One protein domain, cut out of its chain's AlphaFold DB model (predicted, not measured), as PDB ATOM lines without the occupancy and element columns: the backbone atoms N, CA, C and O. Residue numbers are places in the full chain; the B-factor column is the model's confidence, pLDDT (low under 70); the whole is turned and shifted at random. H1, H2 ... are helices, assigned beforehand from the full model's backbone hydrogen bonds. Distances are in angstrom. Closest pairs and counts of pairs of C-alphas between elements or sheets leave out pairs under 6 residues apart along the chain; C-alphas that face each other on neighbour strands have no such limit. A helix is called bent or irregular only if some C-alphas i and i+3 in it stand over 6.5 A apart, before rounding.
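AT A GLANCE: This is residues 139 to 334 of the 556 residues of the protein "G-protein alpha subunit" of Naegleria gruberi (UniProt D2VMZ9). One long helix, H1, makes the long axis of this domain, and shorter helices pack round it, with H3 and H10 at steep angles to it, H6 crossing H3, and H9 folded back side by side with H1's residues 162 to 170. Beyond H9 lie H8 and loops, at the far end from H5 and H11. The printed part has 196 residues with eleven named helices, H1 to H11 in order, and no named strand: all helix. It is elongated, 61 by 33 by 29 A, and only just compact, close to loose, with a radius of gyration of the C-alphas of 19.5 A.

HOW THE PARTS SIT: Start at H1, residues 139 to 172, the hub, which touches five helices. H2, residues 181 to 189, is near it. At H3, residues 196 to 210, find the closest C-alphas to H1, Gly 154 and Ile 206, 4.3 A apart; the two touch at a steep tilt of 54 degrees, opposite ways. H4, residues 212 to 219, is close to H1 but not clearly touching, Phe 147 to Ser 218 being the closest C-alphas at 7.3 A. H5, residues 230 to 234, only just touches H1, with 3 pairs of C-alphas within 8 A, Gly 143 and Phe 231 closest at 5.6 A. H6, residues 237 to 248, touches H3, closest at C-alphas 201 and 242, 4.9 A. H7, residues 250 to 256, touches H2 about perpendicular at 83 degrees, closest at C-alphas 189 and 251, 4.2 A. H8, residues 270 to 273, is apart from H1. H9, residues 286 to 298, touches H1 at a shallow tilt of 9 degrees, opposite ways, closest at C-alphas 166 and 295, 5.1 A. H10, residues 305 to 317, touches H1 with residues 307 to 310 alone, closest at C-alphas 149 and 307, 5.8 A. H11, residues 328 to 333, forms a helical hairpin with H10. Every O i to N i+4 pair is within hydrogen-bond range in H3, H5, H6, H7, H9 and H11; the counts are 28 of 30 in H1, 3 of 5 in H2, 2 of 4 in H4 and 6 of 9 in H10, and H8 is too short for such a pair.

IN THESE COORDINATES: Find C-alpha 139 at (137.251, 104.494, 124.696); H1 runs 50.4 A to C-alpha 172 at (163.220, 86.453, 163.891). H3 is 20.8 A long, H9 18.7 A and H10 18.4 A. H10 is irregular, C-alphas 313 and 316 being 8.2 A apart. H11 ends at C-alpha 333, (148.001, 109.201, 134.861).

THE WHOLE: The C-alphas of Glu 177 and Lys 225 are farthest apart, 61.9 A. The printed part has no cut. The links H7 to H8 and H8 to H9 are long. Mean pLDDT of the printed part is 76.7; 71 residues are under 70, among them 261 to 294.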
ATOM      1  N   ALA A 139     137.527 105.925 124.602       54.06
ATOM      2  CA  ALA A 139     137.251 104.494 124.696       54.06
ATOM      3  C   ALA A 139     138.516 103.608 124.677       54.06
ATOM      4  O   ALA A 139     138.703 102.814 125.591       54.06
ATOM      5  N   TYR A 140     139.446 103.747 123.718       60.66
ATOM      6  CA  TYR A 140     140.654 102.891 123.688       60.66
ATOM      7  C   TYR A 140     141.642 103.175 124.830       60.66
ATOM      8  O   TYR A 140     142.435 102.309 125.202       60.66
ATOM      9  N   LYS A 141     141.603 104.378 125.413       70.62
ATOM     10  CA  LYS A 141     142.550 104.790 126.460       70.62
ATOM     11  C   LYS A 141     142.272 104.101 127.792       70.62
ATOM     12  O   LYS A 141     143.209 103.856 128.547       70.62
ATOM     13  N   LYS A 142     141.018 103.715 128.022       78.56
ATOM     14  CA  LYS A 142     140.566 102.948 129.185       78.56
ATOM     15  C   LYS A 142     141.230 101.582 129.323       78.56
ATOM     16  O   LYS A 142     141.634 101.210 130.417       78.56
ATOM     17  N   GLY A 143     141.420 100.867 128.214       81.56
ATOM     18  CA  GLY A 143     142.100  99.571 128.237       81.56
ATOM     19  C   GLY A 143     143.530  99.663 128.781       81.56
ATOM     20  O   GLY A 143     143.964  98.827 129.566       81.56
ATOM     21  N   ILE A 144     144.240 100.742 128.436       83.38
ATOM     22  CA  ILE A 144     145.593 101.007 128.943       83.38
ATOM     23  C   ILE A 144     145.564 101.318 130.445       83.38
ATOM     24  O   ILE A 144     146.463 100.882 131.159       83.38
ATOM     25  N   ILE A 145     144.538 102.023 130.934       89.00
ATOM     26  CA  ILE A 145     144.366 102.287 132.371       89.00
ATOM     27  C   ILE A 145     144.215 100.965 133.130       89.00
ATOM     28  O   ILE A 145     144.993 100.711 134.044       89.00
ATOM     29  N   TYR A 146     143.310 100.078 132.705       89.94
ATOM     30  CA  TYR A 146     143.162  98.763 133.340       89.94
ATOM     31  C   TYR A 146     144.434  97.923 133.255       89.94
ATOM     32  O   TYR A 146     144.818  97.287 134.235       89.94
ATOM     33  N   PHE A 147     145.128  97.962 132.113       88.88
ATOM     34  CA  PHE A 147     146.429  97.320 131.978       88.88
ATOM     35  C   PHE A 147     147.433  97.846 133.011       88.88
ATOM     36  O   PHE A 147     148.116  97.054 133.655       88.88
ATOM     37  N   ASN A 148     147.534  99.169 133.179       91.06
ATOM     38  CA  ASN A 148     148.430  99.770 134.164       91.06
ATOM     39  C   ASN A 148     148.047  99.358 135.586       91.06
ATOM     40  O   ASN A 148     148.922  98.891 136.304       91.06
ATOM     41  N   ILE A 149     146.763  99.440 135.952       93.75
ATOM     42  CA  ILE A 149     146.280  99.086 137.295       93.75
ATOM     43  C   ILE A 149     146.630  97.636 137.636       93.75
ATOM     44  O   ILE A 149     147.299  97.390 138.635       93.75
ATOM     45  N   ILE A 150     146.250  96.679 136.782       93.25
ATOM     46  CA  ILE A 150     146.496  95.250 137.027       93.25
ATOM     47  C   ILE A 150     148.000  94.956 137.079       93.25
ATOM     48  O   ILE A 150     148.467  94.276 137.992       93.25
ATOM     49  N   ARG A 151     148.774  95.478 136.117       92.12
ATOM     50  CA  ARG A 151     150.229  95.275 136.073       92.12
ATOM     51  C   ARG A 151     150.891  95.807 137.341       92.12
ATOM     52  O   ARG A 151     151.698  95.111 137.949       92.12
ATOM     53  N   ASP A 152     150.583  97.047 137.699       93.19
ATOM     54  CA  ASP A 152     151.248  97.746 138.792       93.19
ATOM     55  C   ASP A 152     150.848  97.168 140.143       93.19
ATOM     56  O   ASP A 152     151.712  96.985 140.996       93.19
ATOM     57  N   LEU A 153     149.582  96.781 140.308       94.44
ATOM     58  CA  LEU A 153     149.135  96.115 141.522       94.44
ATOM     59  C   LEU A 153     149.783  94.738 141.678       94.44
ATOM     60  O   LEU A 153     150.280  94.431 142.753       94.44
ATOM     61  N   GLY A 154     149.876  93.939 140.610       94.50
ATOM     62  CA  GLY A 154     150.590  92.660 140.661       94.50
ATOM     63  C   GLY A 154     152.075  92.821 141.019       94.50
ATOM     64  O   GLY A 154     152.610  92.046 141.814       94.50
ATOM     65  N   LEU A 155     152.741  93.857 140.491       91.06
ATOM     66  CA  LEU A 155     154.113  94.201 140.882       91.06
ATOM     67  C   LEU A 155     154.199  94.609 142.358       91.06
ATOM     68  O   LEU A 155     155.112  94.162 143.050       91.06
ATOM     69  N   MET A 156     153.252  95.411 142.847       92.00
ATOM     70  CA  MET A 156     153.196  95.835 144.244       92.00
ATOM     71  C   MET A 156     152.918  94.662 145.192       92.00
ATOM     72  O   MET A 156     153.588  94.558 146.213       92.00
ATOM     73  N   CYS A 157     152.030  93.725 144.838       94.50
ATOM     74  CA  CYS A 157     151.811  92.482 145.586       94.50
ATOM     75  C   CYS A 157     153.103  91.667 145.702       94.50
ATOM     76  O   CYS A 157     153.479  91.238 146.791       94.50
ATOM     77  N   LYS A 158     153.820  91.490 144.584       91.75
ATOM     78  CA  LYS A 158     155.103  90.777 144.574       91.75
ATOM     79  C   LYS A 158     156.135  91.465 145.469       91.75
ATOM     80  O   LYS A 158     156.868  90.788 146.187       91.75
ATOM     81  N   GLN A 159     156.193  92.794 145.427       88.56
ATOM     82  CA  GLN A 159     157.089  93.570 146.282       88.56
ATOM     83  C   GLN A 159     156.706  93.461 147.755       88.56
ATOM     84  O   GLN A 159     157.575  93.153 148.560       88.56
ATOM     85  N   TYR A 160     155.428  93.618 148.099       91.25
ATOM     86  CA  TYR A 160     154.933  93.475 149.466       91.25
ATOM     87  C   TYR A 160     155.329  92.123 150.065       91.25
ATOM     88  O   TYR A 160     155.912  92.082 151.142       91.25
ATOM     89  N   LEU A 161     155.085  91.020 149.349       91.69
ATOM     90  CA  LEU A 161     155.428  89.674 149.825       91.69
ATOM     91  C   LEU A 161     156.942  89.481 149.996       91.69
ATOM     92  O   LEU A 161     157.380  88.884 150.979       91.69
ATOM     93  N   SER A 162     157.743  90.012 149.067       88.25
ATOM     94  CA  SER A 162     159.205  89.971 149.166       88.25
ATOM     95  C   SER A 162     159.700  90.729 150.396       88.25
ATOM     96  O   SER A 162     160.499  90.195 151.158       88.25
ATOM     97  N   VAL A 163     159.214  91.952 150.607       85.19
ATOM     98  CA  VAL A 163     159.622  92.799 151.733       85.19
ATOM     99  C   VAL A 163     159.137  92.223 153.059       85.19
ATOM    100  O   VAL A 163     159.902  92.183 154.016       85.19
ATOM    101  N   ALA A 164     157.899  91.726 153.113       88.00
ATOM    102  CA  ALA A 164     157.360  91.068 154.297       88.00
ATOM    103  C   ALA A 164     158.210  89.851 154.692       88.00
ATOM    104  O   ALA A 164     158.519  89.681 155.864       88.00
ATOM    105  N   THR A 165     158.653  89.043 153.723       87.56
ATOM    106  CA  THR A 165     159.527  87.887 153.988       87.56
ATOM    107  C   THR A 165     160.866  88.324 154.586       87.56
ATOM    108  O   THR A 165     161.289  87.791 155.611       87.56
ATOM    109  N   GLU A 166     161.516  89.328 153.993       84.25
ATOM    110  CA  GLU A 166     162.782  89.863 154.514       84.25
ATOM    111  C   GLU A 166     162.609  90.504 155.899       84.25
ATOM    112  O   GLU A 166     163.462  90.338 156.770       84.25
ATOM    113  N   PHE A 167     161.480  91.171 156.146       82.88
ATOM    114  CA  PHE A 167     161.149  91.722 157.457       82.88
ATOM    115  C   PHE A 167     160.985  90.628 158.518       82.88
ATOM    116  O   PHE A 167     161.543  90.742 159.607       82.88
ATOM    117  N   LEU A 168     160.265  89.545 158.205       83.94
ATOM    118  CA  LEU A 168     160.081  88.421 159.127       83.94
ATOM    119  C   LEU A 168     161.411  87.723 159.449       83.94
ATOM    120  O   LEU A 168     161.656  87.387 160.609       83.94
ATOM    121  N   ASN A 169     162.292  87.575 158.455       82.56
ATOM    122  CA  ASN A 169     163.655  87.064 158.641       82.56
ATOM    123  C   ASN A 169     164.532  88.000 159.484       82.56
ATOM    124  O   ASN A 169     165.409  87.545 160.220       82.56
ATOM    125  N   PHE A 170     164.315  89.308 159.373       77.62
ATOM    126  CA  PHE A 170     164.995  90.292 160.202       77.62
ATOM    127  C   PHE A 170     164.538  90.194 161.661       77.62
ATOM    128  O   PHE A 170     165.375  90.019 162.544       77.62
ATOM    129  N   ILE A 171     163.228  90.235 161.928       75.75
ATOM    130  CA  ILE A 171     162.716  90.238 163.307       75.75
ATOM    131  C   ILE A 171     162.859  88.891 164.020       75.75
ATOM    132  O   ILE A 171     162.887  88.874 165.246       75.75
ATOM    133  N   SER A 172     162.950  87.770 163.293       76.44
ATOM    134  CA  SER A 172     163.220  86.453 163.891       76.44
ATOM    135  C   SER A 172     164.637  86.344 164.457       76.44
ATOM    136  O   SER A 172     164.877  85.530 165.347       76.44
ATOM    137  N   GLY A 173     165.559  87.183 163.973       67.75
ATOM    138  CA  GLY A 173     166.910  87.319 164.502       67.75
ATOM    139  C   GLY A 173     167.029  88.263 165.702       67.75
ATOM    140  O   GLY A 173     168.119  88.369 166.244       67.75
ATOM    141  N   LEU A 174     165.960  88.954 166.120       67.25
ATOM    142  CA  LEU A 174     166.009  89.924 167.220       67.25
ATOM    143  C   LEU A 174     165.516  89.323 168.543       67.25
ATOM    144  O   LEU A 174     164.508  88.620 168.586       67.25
ATOM    145  N   ASN A 175     166.175  89.685 169.647       62.06
ATOM    146  CA  ASN A 175     165.667  89.423 170.997       62.06
ATOM    147  C   ASN A 175     164.434  90.300 171.293       62.06
ATOM    148  O   ASN A 175     164.421  91.483 170.947       62.06
ATOM    149  N   GLU A 176     163.422  89.755 171.985       58.88
ATOM    150  CA  GLU A 176     162.150  90.456 172.259       58.88
ATOM    151  C   GLU A 176     162.307  91.758 173.075       58.88
ATOM    152  O   GLU A 176     161.435  92.620 173.059       58.88
ATOM    153  N   GLU A 177     163.433  91.962 173.758       57.19
ATOM    154  CA  GLU A 177     163.705  93.195 174.511       57.19
ATOM    155  C   GLU A 177     164.088  94.389 173.610       57.19
ATOM    156  O   GLU A 177     164.015  95.538 174.043       57.19
ATOM    157  N   ASN A 178     164.416  94.144 172.333       55.25
ATOM    158  CA  ASN A 178     164.871  95.160 171.376       55.25
ATOM    159  C   ASN A 178     163.729  95.796 170.548       55.25
ATOM    160  O   ASN A 178     163.986  96.546 169.603       55.25
ATOM    161  N   TYR A 179     162.455  95.526 170.871       57.56
ATOM    162  CA  TYR A 179     161.301  96.103 170.166       57.56
ATOM    163  C   TYR A 179     161.126  97.604 170.483       57.56
ATOM    164  O   TYR A 179     160.387  98.000 171.381       57.56
ATOM    165  N   GLY A 180     161.803  98.467 169.723       57.78
ATOM    166  CA  GLY A 180     161.606  99.920 169.768       57.78
ATOM    167  C   GLY A 180     160.363 100.404 169.000       57.78
ATOM    168  O   GLY A 180     159.787  99.687 168.183       57.78
ATOM    169  N   LYS A 181     159.995 101.680 169.189       49.69
ATOM    170  CA  LYS A 181     158.854 102.343 168.516       49.69
ATOM    171  C   LYS A 181     158.939 102.326 166.979       49.69
ATOM    172  O   LYS A 181     157.922 102.221 166.318       49.69
ATOM    173  N   SER A 182     160.133 102.373 166.384       53.59
ATOM    174  CA  SER A 182     160.269 102.288 164.916       53.59
ATOM    175  C   SER A 182     159.843 100.927 164.354       53.59
ATOM    176  O   SER A 182     159.469 100.836 163.188       53.59
ATOM    177  N   LEU A 183     159.900  99.865 165.166       62.84
ATOM    178  CA  LEU A 183     159.497  98.530 164.743       62.84
ATOM    179  C   LEU A 183     157.982  98.324 164.853       62.84
ATOM    180  O   LEU A 183     157.456  97.445 164.180       62.84
ATOM    181  N   SER A 184     157.264  99.122 165.659       62.84
ATOM    182  CA  SER A 184     155.801  99.009 165.757       62.84
ATOM    183  C   SER A 184     155.112  99.383 164.450       62.84
ATOM    184  O   SER A 184     154.206  98.671 164.028       62.84
ATOM    185  N   ASP A 185     155.589 100.432 163.780       67.25
ATOM    186  CA  ASP A 185     155.021 100.891 162.509       67.25
ATOM    187  C   ASP A 185     155.292  99.866 161.390       67.25
ATOM    188  O   ASP A 185     154.418  99.563 160.577       67.25
ATOM    189  N   LEU A 186     156.481  99.247 161.394       76.81
ATOM    190  CA  LEU A 186     156.821  98.157 160.473       76.81
ATOM    191  C   LEU A 186     156.039  96.869 160.768       76.81
ATOM    192  O   LEU A 186     155.615  96.201 159.834       76.81
ATOM    193  N   ASN A 187     155.797  96.541 162.039       77.00
ATOM    194  CA  ASN A 187     154.974  95.390 162.434       77.00
ATOM    195  C   ASN A 187     153.508  95.547 162.004       77.00
ATOM    196  O   ASN A 187     152.845  94.553 161.713       77.00
ATOM    197  N   GLU A 188     152.992  96.778 161.969       83.12
ATOM    198  CA  GLU A 188     151.652  97.057 161.446       83.12
ATOM    199  C   GLU A 188     151.595  96.873 159.923       83.12
ATOM    200  O   GLU A 188     150.624  96.329 159.400       83.12
ATOM    201  N   MET A 189     152.645  97.291 159.213       85.94
ATOM    202  CA  MET A 189     152.755  97.163 157.757       85.94
ATOM    203  C   MET A 189     153.052  95.728 157.297       85.94
ATOM    204  O   MET A 189     152.584  95.317 156.239       85.94
ATOM    205  N   PHE A 190     153.792  94.956 158.095       88.12
ATOM    206  CA  PHE A 190     154.199  93.580 157.808       88.12
ATOM    207  C   PHE A 190     153.827  92.656 158.978       88.12
ATOM    208  O   PHE A 190     154.680  92.289 159.793       88.12
ATOM    209  N   PRO A 191     152.545  92.271 159.090       89.44
ATOM    210  CA  PRO A 191     152.099  91.383 160.152       89.44
ATOM    211  C   PRO A 191     152.710  89.985 159.999       89.44
ATOM    212  O   PRO A 191     152.980  89.521 158.891       89.44
ATOM    213  N   ARG A 192     152.861  89.279 161.129       87.81
ATOM    214  CA  ARG A 192     153.401  87.906 161.177       87.81
ATOM    215  C   ARG A 192     152.576  86.896 160.380       87.81
ATOM    216  O   ARG A 192     153.120  85.909 159.901       87.81
ATOM    217  N   GLU A 193     151.275  87.139 160.250       88.44
ATOM    218  CA  GLU A 193     150.356  86.291 159.499       88.44
ATOM    219  C   GLU A 193     149.492  87.152 158.574       88.44
ATOM    220  O   GLU A 193     149.022  88.225 158.957       88.44
ATOM    221  N   LEU A 194     149.274  86.664 157.351       92.19
ATOM    222  CA  LEU A 194     148.377  87.279 156.376       92.19
ATOM    223  C   LEU A 194     147.069  86.478 156.301       92.19
ATOM    224  O   LEU A 194     147.118  85.246 156.244       92.19
ATOM    225  N   PRO A 195     145.896  87.138 156.259       95.88
ATOM    226  CA  PRO A 195     144.634  86.447 156.026       95.88
ATOM    227  C   PRO A 195     144.650  85.701 154.688       95.88
ATOM    228  O   PRO A 195     145.119  86.241 153.686       95.88
ATOM    229  N   ARG A 196     144.073  84.490 154.650       94.50
ATOM    230  CA  ARG A 196     144.025  83.663 153.428       94.50
ATOM    231  C   ARG A 196     143.395  84.387 152.241       94.50
ATOM    232  O   ARG A 196     143.897  84.307 151.131       94.50
ATOM    233  N   GLU A 197     142.330  85.141 152.490       94.81
ATOM    234  CA  GLU A 197     141.649  85.926 151.457       94.81
ATOM    235  C   GLU A 197     142.591  86.942 150.786       94.81
ATOM    236  O   GLU A 197     142.583  87.094 149.564       94.81
ATOM    237  N   ILE A 198     143.465  87.580 151.572       97.19
ATOM    238  CA  ILE A 198     144.455  88.540 151.078       97.19
ATOM    239  C   ILE A 198     145.552  87.826 150.292       97.19
ATOM    240  O   ILE A 198     145.903  88.272 149.200       97.19
ATOM    241  N   THR A 199     146.071  86.702 150.797       95.75
ATOM    242  CA  THR A 199     147.103  85.933 150.081       95.75
ATOM    243  C   THR A 199     146.584  85.366 148.763       95.75
ATOM    244  O   THR A 199     147.285  85.427 147.756       95.75
ATOM    245  N   ASP A 200     145.342  84.880 148.744       96.50
ATOM    246  CA  ASP A 200     144.706  84.344 147.543       96.50
ATOM    247  C   ASP A 200     144.456  85.453 146.507       96.50
ATOM    248  O   ASP A 200     144.694  85.253 145.314       96.50
ATOM    249  N   SER A 201     144.036  86.641 146.958       97.75
ATOM    250  CA  SER A 201     143.869  87.825 146.101       97.75
ATOM    251  C   SER A 201     145.204  88.277 145.502       97.75
ATOM    252  O   SER A 201     145.308  88.496 144.294       97.75
ATOM    253  N   MET A 202     146.264  88.352 146.317       97.25
ATOM    254  CA  MET A 202     147.615  88.673 145.843       97.25
ATOM    255  C   MET A 202     148.099  87.669 144.791       97.25
ATOM    256  O   MET A 202     148.592  88.083 143.743       97.25
ATOM    257  N   ASP A 203     147.940  86.367 145.038       96.75
ATOM    258  CA  ASP A 203     148.357  85.307 144.115       96.75
ATOM    259  C   ASP A 203     147.615  85.390 142.769       96.75
ATOM    260  O   ASP A 203     148.250  85.366 141.708       96.75
ATOM    261  N   ARG A 204     146.287  85.579 142.784       96.38
ATOM    262  CA  ARG A 204     145.496  85.784 141.558       96.38
ATOM    263  C   ARG A 204     145.960  87.013 140.777       96.38
ATOM    264  O   ARG A 204     146.226  86.904 139.577       96.38
ATOM    265  N   LEU A 205     146.133  88.154 141.444       96.25
ATOM    266  CA  LEU A 205     146.587  89.397 140.811       96.25
ATOM    267  C   LEU A 205     147.997  89.260 140.216       96.25
ATOM    268  O   LEU A 205     148.227  89.668 139.075       96.25
ATOM    269  N   ILE A 206     148.930  88.628 140.937       96.44
ATOM    270  CA  ILE A 206     150.292  88.351 140.453       96.44
ATOM    271  C   ILE A 206     150.251  87.460 139.207       96.44
ATOM    272  O   ILE A 206     150.944  87.748 138.224       96.44
ATOM    273  N   LYS A 207     149.433  86.400 139.219       95.12
ATOM    274  CA  LYS A 207     149.273  85.478 138.084       95.12
ATOM    275  C   LYS A 207     148.742  86.189 136.845       95.12
ATOM    276  O   LYS A 207     149.302  86.009 135.763       95.12
ATOM    277  N   VAL A 208     147.710  87.023 136.991       92.44
ATOM    278  CA  VAL A 208     147.153  87.796 135.869       92.44
ATOM    279  C   VAL A 208     148.199  88.770 135.323       92.44
ATOM    280  O   VAL A 208     148.496  88.731 134.123       92.44
ATOM    281  N   ALA A 209     148.809  89.576 136.197       91.94
ATOM    282  CA  ALA A 209     149.795  90.597 135.838       91.94
ATOM    283  C   ALA A 209     151.051  90.023 135.163       91.94
ATOM    284  O   ALA A 209     151.647  90.674 134.304       91.94
ATOM    285  N   SER A 210     151.437  88.797 135.524       90.69
ATOM    286  CA  SER A 210     152.615  88.110 134.979       90.69
ATOM    287  C   SER A 210     152.304  87.241 133.756       90.69
ATOM    288  O   SER A 210     153.215  86.672 133.153       90.69
ATOM    289  N   SER A 211     151.031  87.100 133.370       90.69
ATOM    290  CA  SER A 211     150.659  86.221 132.263       90.69
ATOM    291  C   SER A 211     151.141  86.778 130.917       90.69
ATOM    292  O   SER A 211     150.940  87.949 130.586       90.69
ATOM    293  N   LYS A 212     151.756  85.920 130.087       86.50
ATOM    294  CA  LYS A 212     152.265  86.315 128.759       86.50
ATOM    295  C   LYS A 212     151.165  86.934 127.891       86.50
ATOM    296  O   LYS A 212     151.400  87.944 127.235       86.50
ATOM    297  N   ASN A 213     149.955  86.372 127.930       85.50
ATOM    298  CA  ASN A 213     148.806  86.870 127.168       85.50
ATOM    299  C   ASN A 213     148.402  88.289 127.589       85.50
ATOM    300  O   ASN A 213     148.156  89.136 126.727       85.50
ATOM    301  N   PHE A 214     148.383  88.570 128.896       85.56
ATOM    302  CA  PHE A 214     148.121  89.910 129.410       85.56
ATOM    303  C   PHE A 214     149.231  90.882 128.999       85.56
ATOM    304  O   PHE A 214     148.944  91.940 128.444       85.56
ATOM    305  N   LEU A 215     150.502  90.508 129.156       83.38
ATOM    306  CA  LEU A 215     151.629  91.365 128.775       83.38
ATOM    307  C   LEU A 215     151.640  91.679 127.268       83.38
ATOM    308  O   LEU A 215     151.783  92.841 126.882       83.38
ATOM    309  N   HIS A 216     151.391  90.693 126.402       77.50
ATOM    310  CA  HIS A 216     151.288  90.897 124.950       77.50
ATOM    311  C   HIS A 216     150.045  91.694 124.522       77.50
ATOM    312  O   HIS A 216     150.044  92.296 123.439       77.50
ATOM    313  N   SER A 217     149.010  91.761 125.368       73.94
ATOM    314  CA  SER A 217     147.847  92.618 125.118       73.94
ATOM    315  C   SER A 217     148.211  94.110 125.108       73.94
ATOM    316  O   SER A 217     147.532  94.888 124.443       73.94
ATOM    317  N   SER A 218     149.325  94.503 125.744       65.38
ATOM    318  CA  SER A 218     149.844  95.878 125.689       65.38
ATOM    319  C   SER A 218     150.616  96.197 124.402       65.38
ATOM    320  O   SER A 218     150.470  97.287 123.854       65.38
ATOM    321  N   ALA A 219     151.409  95.247 123.886       50.16
ATOM    322  CA  ALA A 219     152.331  95.464 122.765       50.16
ATOM    323  C   ALA A 219     151.642  95.466 121.390       50.16
ATOM    324  O   ALA A 219     152.032  96.206 120.493       50.16
ATOM    325  N   SER A 220     150.592  94.661 121.221       48.28
ATOM    326  CA  SER A 220     149.887  94.501 119.940       48.28
ATOM    327  C   SER A 220     148.956  95.673 119.575       48.28
ATOM    328  O   SER A 220     148.280  95.613 118.551       48.28
ATOM    329  N   ARG A 221     148.842  96.710 120.423       55.44
ATOM    330  CA  ARG A 221     147.628  97.556 120.455       55.44
ATOM    331  C   ARG A 221     147.877  99.061 120.591       55.44
ATOM    332  O   ARG A 221     146.915  99.814 120.697       55.44
ATOM    333  N   SER A 222     149.132  99.509 120.492       47.84
ATOM    334  CA  SER A 222     149.531 100.931 120.478       47.84
ATOM    335  C   SER A 222     148.986 101.734 119.283       47.84
ATOM    336  O   SER A 222     149.048 102.957 119.303       47.84
ATOM    337  N   SER A 223     148.471 101.065 118.244       47.22
ATOM    338  CA  SER A 223     148.037 101.662 116.969       47.22
ATOM    339  C   SER A 223     146.524 101.584 116.695       47.22
ATOM    340  O   SER A 223     146.063 102.136 115.697       47.22
ATOM    341  N   SER A 224     145.736 100.915 117.547       45.44
ATOM    342  CA  SER A 224     144.287 100.734 117.344       45.44
ATOM    343  C   SER A 224     143.476 101.877 117.962       45.44
ATOM    344  O   SER A 224     143.628 102.175 119.143       45.44
ATOM    345  N   LYS A 225     142.558 102.470 117.186       55.56
ATOM    346  CA  LYS A 225     141.636 103.532 117.644       55.56
ATOM    347  C   LYS A 225     140.349 103.014 118.311       55.56
ATOM    348  O   LYS A 225     139.500 103.815 118.689       55.56
ATOM    349  N   GLN A 226     140.171 101.698 118.449       57.09
ATOM    350  CA  GLN A 226     138.957 101.093 119.021       57.09
ATOM    351  C   GLN A 226     139.206 100.496 120.412       57.09
ATOM    352  O   GLN A 226     140.282  99.953 120.676       57.09
ATOM    353  N   TYR A 227     138.196 100.578 121.295       64.62
ATOM    354  CA  TYR A 227     138.227  99.891 122.590       64.62
ATOM    355  C   TYR A 227     138.334  98.386 122.394       64.62
ATOM    356  O   TYR A 227     137.696  97.816 121.511       64.62
ATOM    357  N   ASN A 228     139.139  97.750 123.239       64.88
ATOM    358  CA  ASN A 228     139.341  96.320 123.177       64.88
ATOM    359  C   ASN A 228     138.598  95.626 124.332       64.88
ATOM    360  O   ASN A 228     139.042  95.745 125.477       64.88
ATOM    361  N   PRO A 229     137.540  94.845 124.052       66.25
ATOM    362  CA  PRO A 229     136.761  94.167 125.086       66.25
ATOM    363  C   PRO A 229     137.546  93.063 125.813       66.25
ATOM    364  O   PRO A 229     137.116  92.592 126.857       66.25
ATOM    365  N   THR A 230     138.736  92.658 125.340       68.75
ATOM    366  CA  THR A 230     139.611  91.764 126.121       68.75
ATOM    367  C   THR A 230     139.992  92.394 127.469       68.75
ATOM    368  O   THR A 230     140.247  91.666 128.421       68.75
ATOM    369  N   PHE A 231     140.000  93.724 127.613       69.69
ATOM    370  CA  PHE A 231     140.231  94.326 128.932       69.69
ATOM    371  C   PHE A 231     139.102  94.039 129.920       69.69
ATOM    372  O   PHE A 231     139.402  93.819 131.087       69.69
ATOM    373  N   ASP A 232     137.861  93.903 129.452       71.56
ATOM    374  CA  ASP A 232     136.735  93.481 130.295       71.56
ATOM    375  C   ASP A 232     136.921  92.036 130.794       71.56
ATOM    376  O   ASP A 232     136.427  91.670 131.855       71.56
ATOM    377  N   THR A 233     137.684  91.209 130.062       79.31
ATOM    378  CA  THR A 233     137.998  89.836 130.497       79.31
ATOM    379  C   THR A 233     139.035  89.795 131.618       79.31
ATOM    380  O   THR A 233     138.929  88.960 132.515       79.31
ATOM    381  N   TYR A 234     140.018  90.704 131.594       85.31
ATOM    382  CA  TYR A 234     141.051  90.793 132.632       85.31
ATOM    383  C   TYR A 234     140.584  91.602 133.848       85.31
ATOM    384  O   TYR A 234     140.903  91.238 134.975       85.31
ATOM    385  N   PHE A 235     139.816  92.670 133.632       89.00
ATOM    386  CA  PHE A 235     139.203  93.497 134.673       89.00
ATOM    387  C   PHE A 235     137.743  93.067 134.893       89.00
ATOM    388  O   PHE A 235     136.799  93.815 134.644       89.00
ATOM    389  N   ASN A 236     137.566  91.809 135.291       91.19
ATOM    390  CA  ASN A 236     136.262  91.234 135.616       91.19
ATOM    391  C   ASN A 236     135.899  91.472 137.098       91.19
ATOM    392  O   ASN A 236     136.658  92.101 137.834       91.19
ATOM    393  N   GLU A 237     134.734  90.973 137.519       94.00
ATOM    394  CA  GLU A 237     134.223  91.116 138.893       94.00
ATOM    395  C   GLU A 237     135.205  90.575 139.939       94.00
ATOM    396  O   GLU A 237     135.575  91.307 140.849       94.00
ATOM    397  N   GLN A 238     135.728  89.359 139.746       95.12
ATOM    398  CA  GLN A 238     136.697  88.756 140.665       95.12
ATOM    399  C   GLN A 238     137.971  89.599 140.787       95.12
ATOM    400  O   GLN A 238     138.461  89.822 141.888       95.12
ATOM    401  N   THR A 239     138.511  90.091 139.665       94.69
ATOM    402  CA  THR A 239     139.687  90.974 139.693       94.69
ATOM    403  C   THR A 239     139.387  92.250 140.480       94.69
ATOM    404  O   THR A 239     140.240  92.717 141.230       94.69
ATOM    405  N   PHE A 240     138.195  92.826 140.319       96.00
ATOM    406  CA  PHE A 240     137.794  94.018 141.058       96.00
ATOM    407  C   PHE A 240     137.647  93.746 142.561       96.00
ATOM    408  O   PHE A 240     138.182  94.516 143.355       96.00
ATOM    409  N   GLU A 241     137.002  92.646 142.953       96.50
ATOM    410  CA  GLU A 241     136.889  92.223 144.356       96.50
ATOM    411  C   GLU A 241     138.263  91.997 144.999       96.50
ATOM    412  O   GLU A 241     138.504  92.457 146.115       96.50
ATOM    413  N   ASP A 242     139.194  91.367 144.273       97.38
ATOM    414  CA  ASP A 242     140.571  91.154 144.731       97.38
ATOM    415  C   ASP A 242     141.288  92.492 144.973       97.38
ATOM    416  O   ASP A 242     141.953  92.667 145.996       97.38
ATOM    417  N   ILE A 243     141.145  93.451 144.045       96.94
ATOM    418  CA  ILE A 243     141.691  94.810 144.188       96.94
ATOM    419  C   ILE A 243     141.077  95.496 145.412       96.94
ATOM    420  O   ILE A 243     141.797  96.098 146.207       96.94
ATOM    421  N   GLU A 244     139.756  95.427 145.560       96.75
ATOM    422  CA  GLU A 244     139.023  96.137 146.602       96.75
ATOM    423  C   GLU A 244     139.334  95.583 148.002       96.75
ATOM    424  O   GLU A 244     139.635  96.355 148.915       96.75
ATOM    425  N   SER A 245     139.322  94.254 148.166       95.88
ATOM    426  CA  SER A 245     139.671  93.571 149.420       95.88
ATOM    427  C   SER A 245     141.115  93.883 149.824       95.88
ATOM    428  O   SER A 245     141.387  94.287 150.959       95.88
ATOM    429  N   LEU A 246     142.038  93.823 148.860       96.12
ATOM    430  CA  LEU A 246     143.441  94.142 149.082       96.12
ATOM    431  C   LEU A 246     143.667  95.620 149.440       96.12
ATOM    432  O   LEU A 246     144.456  95.914 150.335       96.12
ATOM    433  N   TRP A 247     142.972  96.559 148.788       96.06
ATOM    434  CA  TRP A 247     143.126  97.991 149.075       96.06
ATOM    435  C   TRP A 247     142.510  98.400 150.418       96.06
ATOM    436  O   TRP A 247     143.022  99.307 151.079       96.06
ATOM    437  N   LYS A 248     141.452  97.705 150.860       95.50
ATOM    438  CA  LYS A 248     140.864  97.849 152.204       95.50
ATOM    439  C   LYS A 248     141.754  97.254 153.301       95.50
ATOM    440  O   LYS A 248     141.630  97.642 154.465       95.50
ATOM    441  N   TYR A 249     142.650  96.327 152.962       96.00
ATOM    442  CA  TYR A 249     143.558  95.714 153.923       96.00
ATOM    443  C   TYR A 249     144.647  96.696 154.367       96.00
ATOM    444  O   TYR A 249     145.583  97.022 153.637       96.00
ATOM    445  N   ARG A 250     144.523  97.160 155.614       93.69
ATOM    446  CA  ARG A 250     145.335  98.242 156.180       93.69
ATOM    447  C   ARG A 250     146.856  98.044 156.055       93.69
ATOM    448  O   ARG A 250     147.490  98.991 155.603       93.69
ATOM    449  N   PRO A 251     147.454  96.878 156.370       92.88
ATOM    450  CA  PRO A 251     148.897  96.679 156.200       92.88
ATOM    451  C   PRO A 251     149.377  96.897 154.758       92.88
ATOM    452  O   PRO A 251     150.379  97.569 154.523       92.88
ATOM    453  N   PHE A 252     148.611  96.412 153.776       92.56
ATOM    454  CA  PHE A 252     148.931  96.617 152.365       92.56
ATOM    455  C   PHE A 252     148.741  98.076 151.937       92.56
ATOM    456  O   PHE A 252     149.573  98.618 151.213       92.56
ATOM    457  N   ASN A 253     147.691  98.743 152.421       91.69
ATOM    458  CA  ASN A 253     147.471 100.164 152.156       91.69
ATOM    459  C   ASN A 253     148.590 101.048 152.745       91.69
ATOM    460  O   ASN A 253     149.052 101.973 152.072       91.69
ATOM    461  N   LEU A 254     149.074 100.730 153.955       87.44
ATOM    462  CA  LEU A 254     150.232 101.387 154.573       87.44
ATOM    463  C   LEU A 254     151.494 101.194 153.730       87.44
ATOM    464  O   LEU A 254     152.191 102.167 153.452       87.44
ATOM    465  N   PHE A 255     151.743  99.968 153.260       86.75
ATOM    466  CA  PHE A 255     152.861  99.679 152.361       86.75
ATOM    467  C   PHE A 255     152.775 100.455 151.048       86.75
ATOM    468  O   PHE A 255     153.761 101.047 150.616       86.75
ATOM    469  N   ALA A 256     151.596 100.505 150.429       87.75
ATOM    470  CA  ALA A 256     151.398 101.213 149.170       87.75
ATOM    471  C   ALA A 256     151.686 102.718 149.289       87.75
ATOM    472  O   ALA A 256     152.179 103.326 148.345       87.75
ATOM    473  N   HIS A 257     151.424 103.314 150.454       84.81
ATOM    474  CA  HIS A 257     151.705 104.724 150.735       84.81
ATOM    475  C   HIS A 257     153.075 104.962 151.370       84.81
ATOM    476  O   HIS A 257     153.437 106.115 151.625       84.81
ATOM    477  N   PHE A 258     153.847 103.903 151.628       77.62
ATOM    478  CA  PHE A 258     155.088 103.996 152.381       77.62
ATOM    479  C   PHE A 258     156.067 104.965 151.718       77.62
ATOM    480  O   PHE A 258     156.593 105.835 152.407       77.62
ATOM    481  N   HIS A 259     156.215 104.930 150.387       69.50
ATOM    482  CA  HIS A 259     157.112 105.813 149.617       69.50
ATOM    483  C   HIS A 259     156.775 107.315 149.718       69.50
ATOM    484  O   HIS A 259     157.594 108.154 149.319       69.50
ATOM    485  N   LEU A 260     155.587 107.668 150.229       70.00
ATOM    486  CA  LEU A 260     155.176 109.044 150.529       70.00
ATOM    487  C   LEU A 260     155.583 109.508 151.937       70.00
ATOM    488  O   LEU A 260     155.379 110.678 152.255       70.00
ATOM    489  N   THR A 261     156.109 108.630 152.790       63.81
ATOM    490  CA  THR A 261     156.473 108.932 154.187       63.81
ATOM    491  C   THR A 261     157.967 109.234 154.334       63.81
ATOM    492  O   THR A 261     158.780 108.698 153.590       63.81
ATOM    493  N   HIS A 262     158.379 110.053 155.308       53.09
ATOM    494  CA  HIS A 262     159.809 110.288 155.596       53.09
ATOM    495  C   HIS A 262     160.565 109.018 156.028       53.09
ATOM    496  O   HIS A 262     161.774 108.923 155.837       53.09
ATOM    497  N   SER A 263     159.841 108.032 156.568       48.69
ATOM    498  CA  SER A 263     160.347 106.712 156.961       48.69
ATOM    499  C   SER A 263     160.734 105.837 155.763       48.69
ATOM    500  O   SER A 263     161.415 104.833 155.931       48.69
ATOM    501  N   SER A 264     160.350 106.238 154.544       47.25
ATOM    502  CA  SER A 264     160.749 105.595 153.285       47.25
ATOM    503  C   SER A 264     162.086 106.070 152.736       47.25
ATOM    504  O   SER A 264     162.351 105.982 151.536       47.25
ATOM    505  N   ILE A 265     162.957 106.553 153.612       49.25
ATOM    506  CA  ILE A 265     164.384 106.413 153.387       49.25
ATOM    507  C   ILE A 265     164.715 105.044 153.969       49.25
ATOM    508  O   ILE A 265     164.929 104.948 155.179       49.25
ATOM    509  N   PRO A 266     164.788 103.963 153.164       45.31
ATOM    510  CA  PRO A 266     165.641 102.893 153.594       45.31
ATOM    511  C   PRO A 266     166.983 103.534 153.905       45.31
ATOM    512  O   PRO A 266     167.487 104.389 153.177       45.31
ATOM    513  N   GLU A 267     167.602 103.096 154.965       46.16
ATOM    514  CA  GLU A 267     169.037 103.080 155.089       46.16
ATOM    515  C   GLU A 267     169.708 102.307 153.925       46.16
ATOM    516  O   GLU A 267     170.606 101.512 154.140       46.16
ATOM    517  N   PHE A 268     169.344 102.557 152.658       43.12
ATOM    518  CA  PHE A 268     170.112 102.183 151.469       43.12
ATOM    519  C   PHE A 268     171.496 102.854 151.476       43.12
ATOM    520  O   PHE A 268     172.388 102.480 150.721       43.12
ATOM    521  N   LEU A 269     171.668 103.838 152.361       40.16
ATOM    522  CA  LEU A 269     172.896 104.556 152.662       40.16
ATOM    523  C   LEU A 269     173.734 103.890 153.765       40.16
ATOM    524  O   LEU A 269     174.911 104.216 153.905       40.16
ATOM    525  N   THR A 270     173.166 102.974 154.552       43.88
ATOM    526  CA  THR A 270     173.816 102.509 155.782       43.88
ATOM    527  C   THR A 270     174.637 101.219 155.683       43.88
ATOM    528  O   THR A 270     175.511 101.069 156.535       43.88
ATOM    529  N   PRO A 271     174.580 100.372 154.626       42.75
ATOM    530  CA  PRO A 271     175.581  99.313 154.489       42.75
ATOM    531  C   PRO A 271     177.010  99.869 154.353       42.75
ATOM    532  O   PRO A 271     177.970  99.132 154.546       42.75
ATOM    533  N   VAL A 272     177.160 101.160 154.016       38.00
ATOM    534  CA  VAL A 272     178.465 101.820 153.849       38.00
ATOM    535  C   VAL A 272     178.814 102.762 155.010       38.00
ATOM    536  O   VAL A 272     179.994 103.002 155.244       38.00
ATOM    537  N   LEU A 273     177.841 103.283 155.771       38.44
ATOM    538  CA  LEU A 273     178.098 104.416 156.676       38.44
ATOM    539  C   LEU A 273     178.308 104.117 158.154       38.44
ATOM    540  O   LEU A 273     178.722 105.019 158.878       38.44
ATOM    541  N   THR A 274     178.123 102.892 158.619       38.41
ATOM    542  CA  THR A 274     178.452 102.593 160.010       38.41
ATOM    543  C   THR A 274     178.901 101.151 160.154       38.41
ATOM    544  O   THR A 274     178.171 100.216 159.848       38.41
ATOM    545  N   LYS A 275     180.073 100.969 160.758       44.59
ATOM    546  CA  LYS A 275     180.164 100.005 161.856       44.59
ATOM    547  C   LYS A 275     179.009 100.363 162.815       44.59
ATOM    548  O   LYS A 275     179.065 101.410 163.453       44.59
ATOM    549  N   MET A 276     177.887  99.643 162.735       41.34
ATOM    550  CA  MET A 276     176.587 100.045 163.300       41.34
ATOM    551  C   MET A 276     176.506  99.782 164.805       41.34
ATOM    552  O   MET A 276     176.025  98.739 165.227       41.34
ATOM    553  N   ASP A 277     176.914 100.782 165.589       35.56
ATOM    554  CA  ASP A 277     176.670 100.880 167.040       35.56
ATOM    555  C   ASP A 277     175.501 101.824 167.405       35.56
ATOM    556  O   ASP A 277     175.325 102.168 168.570       35.56
ATOM    557  N   THR A 278     174.701 102.320 166.451       40.62
ATOM    558  CA  THR A 278     173.748 103.413 166.753       40.62
ATOM    559  C   THR A 278     172.376 103.290 166.085       40.62
ATOM    560  O   THR A 278     171.869 104.233 165.489       40.62
ATOM    561  N   ILE A 279     171.673 102.181 166.328       45.94
ATOM    562  CA  ILE A 279     170.325 102.372 166.887       45.94
ATOM    563  C   ILE A 279     170.579 102.582 168.377       45.94
ATOM    564  O   ILE A 279     171.184 101.691 168.969       45.94
ATOM    565  N   PRO A 280     170.171 103.706 169.000       39.75
ATOM    566  CA  PRO A 280     170.640 104.082 170.338       39.75
ATOM    567  C   PRO A 280     170.444 103.021 171.439       39.75
ATOM    568  O   PRO A 280     170.997 103.186 172.517       39.75
ATOM    569  N   ASN A 281     169.682 101.950 171.173       42.12
ATOM    570  CA  ASN A 281     169.368 100.865 172.100       42.12
ATOM    571  C   ASN A 281     169.495  99.439 171.512       42.12
ATOM    572  O   ASN A 281     168.988  98.514 172.140       42.12
ATOM    573  N   ILE A 282     170.088  99.218 170.327       46.12
ATOM    574  CA  ILE A 282     170.182  97.859 169.744       46.12
ATOM    575  C   ILE A 282     171.587  97.614 169.190       46.12
ATOM    576  O   ILE A 282     171.981  98.207 168.189       46.12
ATOM    577  N   THR A 283     172.332  96.725 169.845       49.53
ATOM    578  CA  THR A 283     173.610  96.191 169.359       49.53
ATOM    579  C   THR A 283     173.323  94.946 168.521       49.53
ATOM    580  O   THR A 283     172.677  94.028 169.023       49.53
ATOM    581  N   PHE A 284     173.776  94.912 167.265       51.50
ATOM    582  CA  PHE A 284     173.509  93.801 166.342       51.50
ATOM    583  C   PHE A 284     174.685  92.818 166.247       51.50
ATOM    584  O   PHE A 284     175.845  93.230 166.193       51.50
ATOM    585  N   GLY A 285     174.398  91.517 166.151       53.41
ATOM    586  CA  GLY A 285     175.385  90.502 165.747       53.41
ATOM    587  C   GLY A 285     175.699  90.525 164.236       53.41
ATOM    588  O   GLY A 285     174.941  91.081 163.444       53.41
ATOM    589  N   GLU A 286     176.784  89.871 163.789       56.69
ATOM    590  CA  GLU A 286     177.193  89.833 162.361       56.69
ATOM    591  C   GLU A 286     176.084  89.309 161.415       56.69
ATOM    592  O   GLU A 286     175.866  89.843 160.321       56.69
ATOM    593  N   ASN A 287     175.323  88.301 161.856       56.66
ATOM    594  CA  ASN A 287     174.189  87.756 161.100       56.66
ATOM    595  C   ASN A 287     172.989  88.720 161.067       56.66
ATOM    596  O   ASN A 287     172.329  88.857 160.036       56.66
ATOM    597  N   GLU A 288     172.729  89.430 162.164       57.09
ATOM    598  CA  GLU A 288     171.633  90.401 162.276       57.09
ATOM    599  C   GLU A 288     171.898  91.637 161.407       57.09
ATOM    600  O   GLU A 288     171.009  92.084 160.684       57.09
ATOM    601  N   SER A 289     173.149  92.113 161.378       61.44
ATOM    602  CA  SER A 289     173.604  93.185 160.482       61.44
ATOM    603  C   SER A 289     173.386  92.830 159.004       61.44
ATOM    604  O   SER A 289     173.027  93.685 158.186       61.44
ATOM    605  N   THR A 290     173.566  91.555 158.645       65.38
ATOM    606  CA  THR A 290     173.348  91.060 157.278       65.38
ATOM    607  C   THR A 290     171.859  91.013 156.922       65.38
ATOM    608  O   THR A 290     171.476  91.449 155.833       65.38
ATOM    609  N   ASN A 291     171.005  90.529 157.829       67.19
ATOM    610  CA  ASN A 291     169.554  90.464 157.614       67.19
ATOM    611  C   ASN A 291     168.915  91.856 157.565       67.19
ATOM    612  O   ASN A 291     168.089  92.120 156.693       67.19
ATOM    613  N   TYR A 292     169.355  92.770 158.432       68.50
ATOM    614  CA  TYR A 292     168.933  94.166 158.397       68.50
ATOM    615  C   TYR A 292     169.264  94.816 157.051       68.50
ATOM    616  O   TYR A 292     168.385  95.359 156.386       68.50
ATOM    617  N   SER A 293     170.512  94.682 156.591       63.75
ATOM    618  CA  SER A 293     170.947  95.243 155.307       63.75
ATOM    619  C   SER A 293     170.107  94.720 154.136       63.75
ATOM    620  O   SER A 293     169.708  95.494 153.268       63.75
ATOM    621  N   LYS A 294     169.788  93.418 154.121       69.94
ATOM    622  CA  LYS A 294     168.911  92.814 153.103       69.94
ATOM    623  C   LYS A 294     167.493  93.372 153.155       69.94
ATOM    624  O   LYS A 294     166.971  93.761 152.113       69.94
ATOM    625  N   PHE A 295     166.901  93.475 154.344       73.50
ATOM    626  CA  PHE A 295     165.579  94.071 154.516       73.50
ATOM    627  C   PHE A 295     165.549  95.528 154.032       73.50
ATOM    628  O   PHE A 295     164.692  95.886 153.223       73.50
ATOM    629  N   MET A 296     166.531  96.344 154.418       67.19
ATOM    630  CA  MET A 296     166.612  97.741 153.981       67.19
ATOM    631  C   MET A 296     166.795  97.866 152.463       67.19
ATOM    632  O   MET A 296     166.183  98.728 151.839       67.19
ATOM    633  N   LEU A 297     167.566  96.977 151.832       65.06
ATOM    634  CA  LEU A 297     167.669  96.917 150.368       65.06
ATOM    635  C   LEU A 297     166.371  96.438 149.699       65.06
ATOM    636  O   LEU A 297     166.087  96.822 148.562       65.06
ATOM    637  N   SER A 298     165.586  95.603 150.386       68.50
ATOM    638  CA  SER A 298     164.310  95.085 149.886       68.50
ATOM    639  C   SER A 298     163.204  96.137 149.874       68.50
ATOM    640  O   SER A 298     162.337  96.057 149.003       68.50
ATOM    641  N   LEU A 299     163.265  97.141 150.768       67.75
ATOM    642  CA  LEU A 299     162.384  98.319 150.827       67.75
ATOM    643  C   LEU A 299     162.607  99.245 149.621       67.75
ATOM    644  O   LEU A 299     162.896 100.436 149.726       67.75
ATOM    645  N   ARG A 300     162.499  98.681 148.424       63.59
ATOM    646  CA  ARG A 300     162.647  99.391 147.176       63.59
ATOM    647  C   ARG A 300     161.429 100.273 146.981       63.59
ATOM    648  O   ARG A 300     160.314  99.783 146.815       63.59
ATOM    649  N   ASN A 301     161.671 101.568 146.866       61.62
ATOM    650  CA  ASN A 301     160.630 102.492 146.465       61.62
ATOM    651  C   ASN A 301     160.419 102.384 144.944       61.62
ATOM    652  O   ASN A 301     161.137 102.985 144.139       61.62
ATOM    653  N   SER A 302     159.447 101.570 144.540       68.19
ATOM    654  CA  SER A 302     158.861 101.649 143.204       68.19
ATOM    655  C   SER A 302     157.916 102.844 143.115       68.19
ATOM    656  O   SER A 302     157.209 103.170 144.060       68.19
ATOM    657  N   ASP A 303     157.872 103.473 141.942       74.38
ATOM    658  CA  ASP A 303     156.895 104.520 141.643       74.38
ATOM    659  C   ASP A 303     155.543 103.895 141.243       74.38
ATOM    660  O   ASP A 303     155.352 103.435 140.100       74.38
ATOM    661  N   PHE A 304     154.623 103.899 142.211       86.31
ATOM    662  CA  PHE A 304     153.212 103.534 142.073       86.31
ATOM    663  C   PHE A 304     152.275 104.746 142.166       86.31
ATOM    664  O   PHE A 304     151.085 104.569 142.412       86.31
ATOM    665  N   ASP A 305     152.773 105.967 141.938       85.94
ATOM    666  CA  ASP A 305     151.997 107.200 142.129       85.94
ATOM    667  C   ASP A 305     150.680 107.189 141.328       85.94
ATOM    668  O   ASP A 305     149.616 107.515 141.857       85.94
ATOM    669  N   ASP A 306     150.735 106.738 140.069       90.19
ATOM    670  CA  ASP A 306     149.558 106.630 139.197       90.19
ATOM    671  C   ASP A 306     148.574 105.549 139.666       90.19
ATOM    672  O   ASP A 306     147.362 105.740 139.595       90.19
ATOM    673  N   LEU A 307     149.079 104.410 140.157       92.81
ATOM    674  CA  LEU A 307     148.234 103.341 140.693       92.81
ATOM    675  C   LEU A 307     147.478 103.838 141.925       92.81
ATOM    676  O   LEU A 307     146.271 103.645 142.022       92.81
ATOM    677  N   ILE A 308     148.180 104.518 142.829       92.06
ATOM    678  CA  ILE A 308     147.611 105.081 144.054       92.06
ATOM    679  C   ILE A 308     146.554 106.125 143.723       92.06
ATOM    680  O   ILE A 308     145.483 106.096 144.315       92.06
ATOM    681  N   TYR A 309     146.784 106.982 142.722       93.00
ATOM    682  CA  TYR A 309     145.742 107.884 142.232       93.00
ATOM    683  C   TYR A 309     144.458 107.121 141.860       93.00
ATOM    684  O   TYR A 309     143.376 107.487 142.326       93.00
ATOM    685  N   PHE A 310     144.556 106.044 141.072       95.38
ATOM    686  CA  PHE A 310     143.374 105.274 140.676       95.38
ATOM    687  C   PHE A 310     142.694 104.595 141.867       95.38
ATOM    688  O   PHE A 310     141.470 104.659 141.977       95.38
ATOM    689  N   LEU A 311     143.461 103.975 142.762       95.44
ATOM    690  CA  LEU A 311     142.904 103.233 143.892       95.44
ATOM    691  C   LEU A 311     142.343 104.151 144.994       95.44
ATOM    692  O   LEU A 311     141.324 103.824 145.595       95.44
ATOM    693  N   ASP A 312     142.924 105.330 145.213       94.12
ATOM    694  CA  ASP A 312     142.418 106.297 146.196       94.12
ATOM    695  C   ASP A 312     141.238 107.115 145.679       94.12
ATOM    696  O   ASP A 312     140.343 107.477 146.444       94.12
ATOM    697  N   ARG A 313     141.261 107.494 144.396       94.12
ATOM    698  CA  ARG A 313     140.322 108.490 143.859       94.12
ATOM    699  C   ARG A 313     139.230 107.890 143.002       94.12
ATOM    700  O   ARG A 313     138.151 108.468 142.956       94.12
ATOM    701  N   ARG A 314     139.509 106.789 142.302       95.06
ATOM    702  CA  ARG A 314     138.651 106.276 141.223       95.06
ATOM    703  C   ARG A 314     138.152 104.855 141.441       95.06
ATOM    704  O   ARG A 314     137.330 104.418 140.645       95.06
ATOM    705  N   LEU A 315     138.586 104.149 142.492       95.06
ATOM    706  CA  LEU A 315     138.305 102.721 142.699       95.06
ATOM    707  C   LEU A 315     136.829 102.360 142.485       95.06
ATOM    708  O   LEU A 315     136.533 101.482 141.682       95.06
ATOM    709  N   ASN A 316     135.915 103.099 143.117       93.06
ATOM    710  CA  ASN A 316     134.471 102.845 143.043       93.06
ATOM    711  C   ASN A 316     133.863 103.055 141.644       93.06
ATOM    712  O   ASN A 316     132.758 102.593 141.388       93.06
ATOM    713  N   GLU A 317     134.549 103.772 140.755       93.38
ATOM    714  CA  GLU A 317     134.096 104.040 139.387       93.38
ATOM    715  C   GLU A 317     134.698 103.063 138.371       93.38
ATOM    716  O   GLU A 317     134.242 103.019 137.233       93.38
ATOM    717  N   LEU A 318     135.733 102.297 138.746       91.38
ATOM    718  CA  LEU A 318     136.449 101.408 137.824       91.38
ATOM    719  C   LEU A 318     135.612 100.201 137.384       91.38
ATOM    720  O   LEU A 318     135.875  99.653 136.308       91.38
ATOM    721  N   TYR A 319     134.635  99.794 138.200       92.00
ATOM    722  CA  TYR A 319     133.752  98.656 137.961       92.00
ATOM    723  C   TYR A 319     132.270  99.058 138.125       92.00
ATOM    724  O   TYR A 319     131.948  99.806 139.044       92.00
ATOM    725  N   PRO A 320     131.356  98.547 137.279       89.00
ATOM    726  CA  PRO A 320     131.618  97.650 136.159       89.00
ATOM    727  C   PRO A 320     132.278  98.388 134.989       89.00
ATOM    728  O   PRO A 320     131.977  99.565 134.772       89.00
ATOM    729  N   PRO A 321     133.140  97.723 134.186       84.12
ATOM    730  CA  PRO A 321     133.940  98.411 133.194       84.12
ATOM    731  C   PRO A 321     133.108  99.298 132.293       84.12
ATOM    732  O   PRO A 321     133.428 100.463 132.173       84.12
ATOM    733  N   TYR A 322     131.985  98.837 131.746       81.00
ATOM    734  CA  TYR A 322     131.139  99.624 130.837       81.00
ATOM    735  C   TYR A 322     130.615 100.967 131.397       81.00
ATOM    736  O   TYR A 322     130.198 101.800 130.598       81.00
ATOM    737  N   GLN A 323     130.661 101.206 132.714       84.88
ATOM    738  CA  GLN A 323     130.282 102.484 133.338       84.88
ATOM    739  C   GLN A 323     131.464 103.431 133.573       84.88
ATOM    740  O   GLN A 323     131.259 104.638 133.667       84.88
ATOM    741  N   TYR A 324     132.693 102.915 133.631       87.06
ATOM    742  CA  TYR A 324     133.879 103.743 133.821       87.06
ATOM    743  C   TYR A 324     134.163 104.589 132.572       87.06
ATOM    744  O   TYR A 324     134.512 104.043 131.518       87.06
ATOM    745  N   ASP A 325     134.063 105.911 132.690       86.06
ATOM    746  CA  ASP A 325     134.491 106.861 131.660       86.06
ATOM    747  C   ASP A 325     135.712 107.656 132.157       86.06
ATOM    748  O   ASP A 325     135.600 108.408 133.134       86.06
ATOM    749  N   PRO A 326     136.900 107.476 131.544       87.50
ATOM    750  CA  PRO A 326     138.098 108.173 131.982       87.50
ATOM    751  C   PRO A 326     137.980 109.689 131.813       87.50
ATOM    752  O   PRO A 326     137.767 110.193 130.707       87.50
ATOM    753  N   ASN A 327     138.208 110.427 132.896       86.38
ATOM    754  CA  ASN A 327     138.305 111.879 132.858       86.38
ATOM    755  C   ASN A 327     139.699 112.318 132.365       86.38
ATOM    756  O   ASN A 327     140.602 111.511 132.137       86.38
ATOM    757  N   TRP A 328     139.905 113.623 132.188       81.88
ATOM    758  CA  TRP A 328     141.181 114.130 131.676       81.88
ATOM    759  C   TRP A 328     142.370 113.847 132.619       81.88
ATOM    760  O   TRP A 328     143.467 113.605 132.118       81.88
ATOM    761  N   VAL A 329     142.156 113.806 133.942       86.88
ATOM    762  CA  VAL A 329     143.184 113.492 134.955       86.88
ATOM    763  C   VAL A 329     143.658 112.045 134.792       86.88
ATOM    764  O   VAL A 329     144.859 111.783 134.730       86.88
ATOM    765  N   ASP A 330     142.737 111.099 134.592       89.69
ATOM    766  CA  ASP A 330     143.078 109.687 134.359       89.69
ATOM    767  C   ASP A 330     143.951 109.498 133.127       89.69
ATOM    768  O   ASP A 330     144.853 108.661 133.083       89.69
ATOM    769  N   LEU A 331     143.669 110.278 132.084       85.12
ATOM    770  CA  LEU A 331     144.385 110.200 130.820       85.12
ATOM    771  C   LEU A 331     145.818 110.737 130.947       85.12
ATOM    772  O   LEU A 331     146.713 110.286 130.214       85.12
ATOM    773  N   LEU A 332     146.060 111.634 131.905       86.56
ATOM    774  CA  LEU A 332     147.402 112.053 132.295       86.56
ATOM    775  C   LEU A 332     148.124 110.947 133.078       86.56
ATOM    776  O   LEU A 332     149.239 110.601 132.676       86.56
ATOM    777  N   HIS A 333     147.464 110.322 134.062       88.62
ATOM    778  CA  HIS A 333     148.001 109.201 134.861       88.62
ATOM    779  C   HIS A 333     148.188 107.890 134.078       88.62
ATOM    780  O   HIS A 333     148.919 106.991 134.487       88.62
ATOM    781  N   ARG A 334     147.570 107.757 132.901       86.75
ATOM    782  CA  ARG A 334     147.770 106.600 132.019       86.75
ATOM    783  C   ARG A 334     149.228 106.494 131.556       86.75
ATOM    784  O   ARG A 334     149.690 107.301 130.740       86.75
TER     785      ARG A 334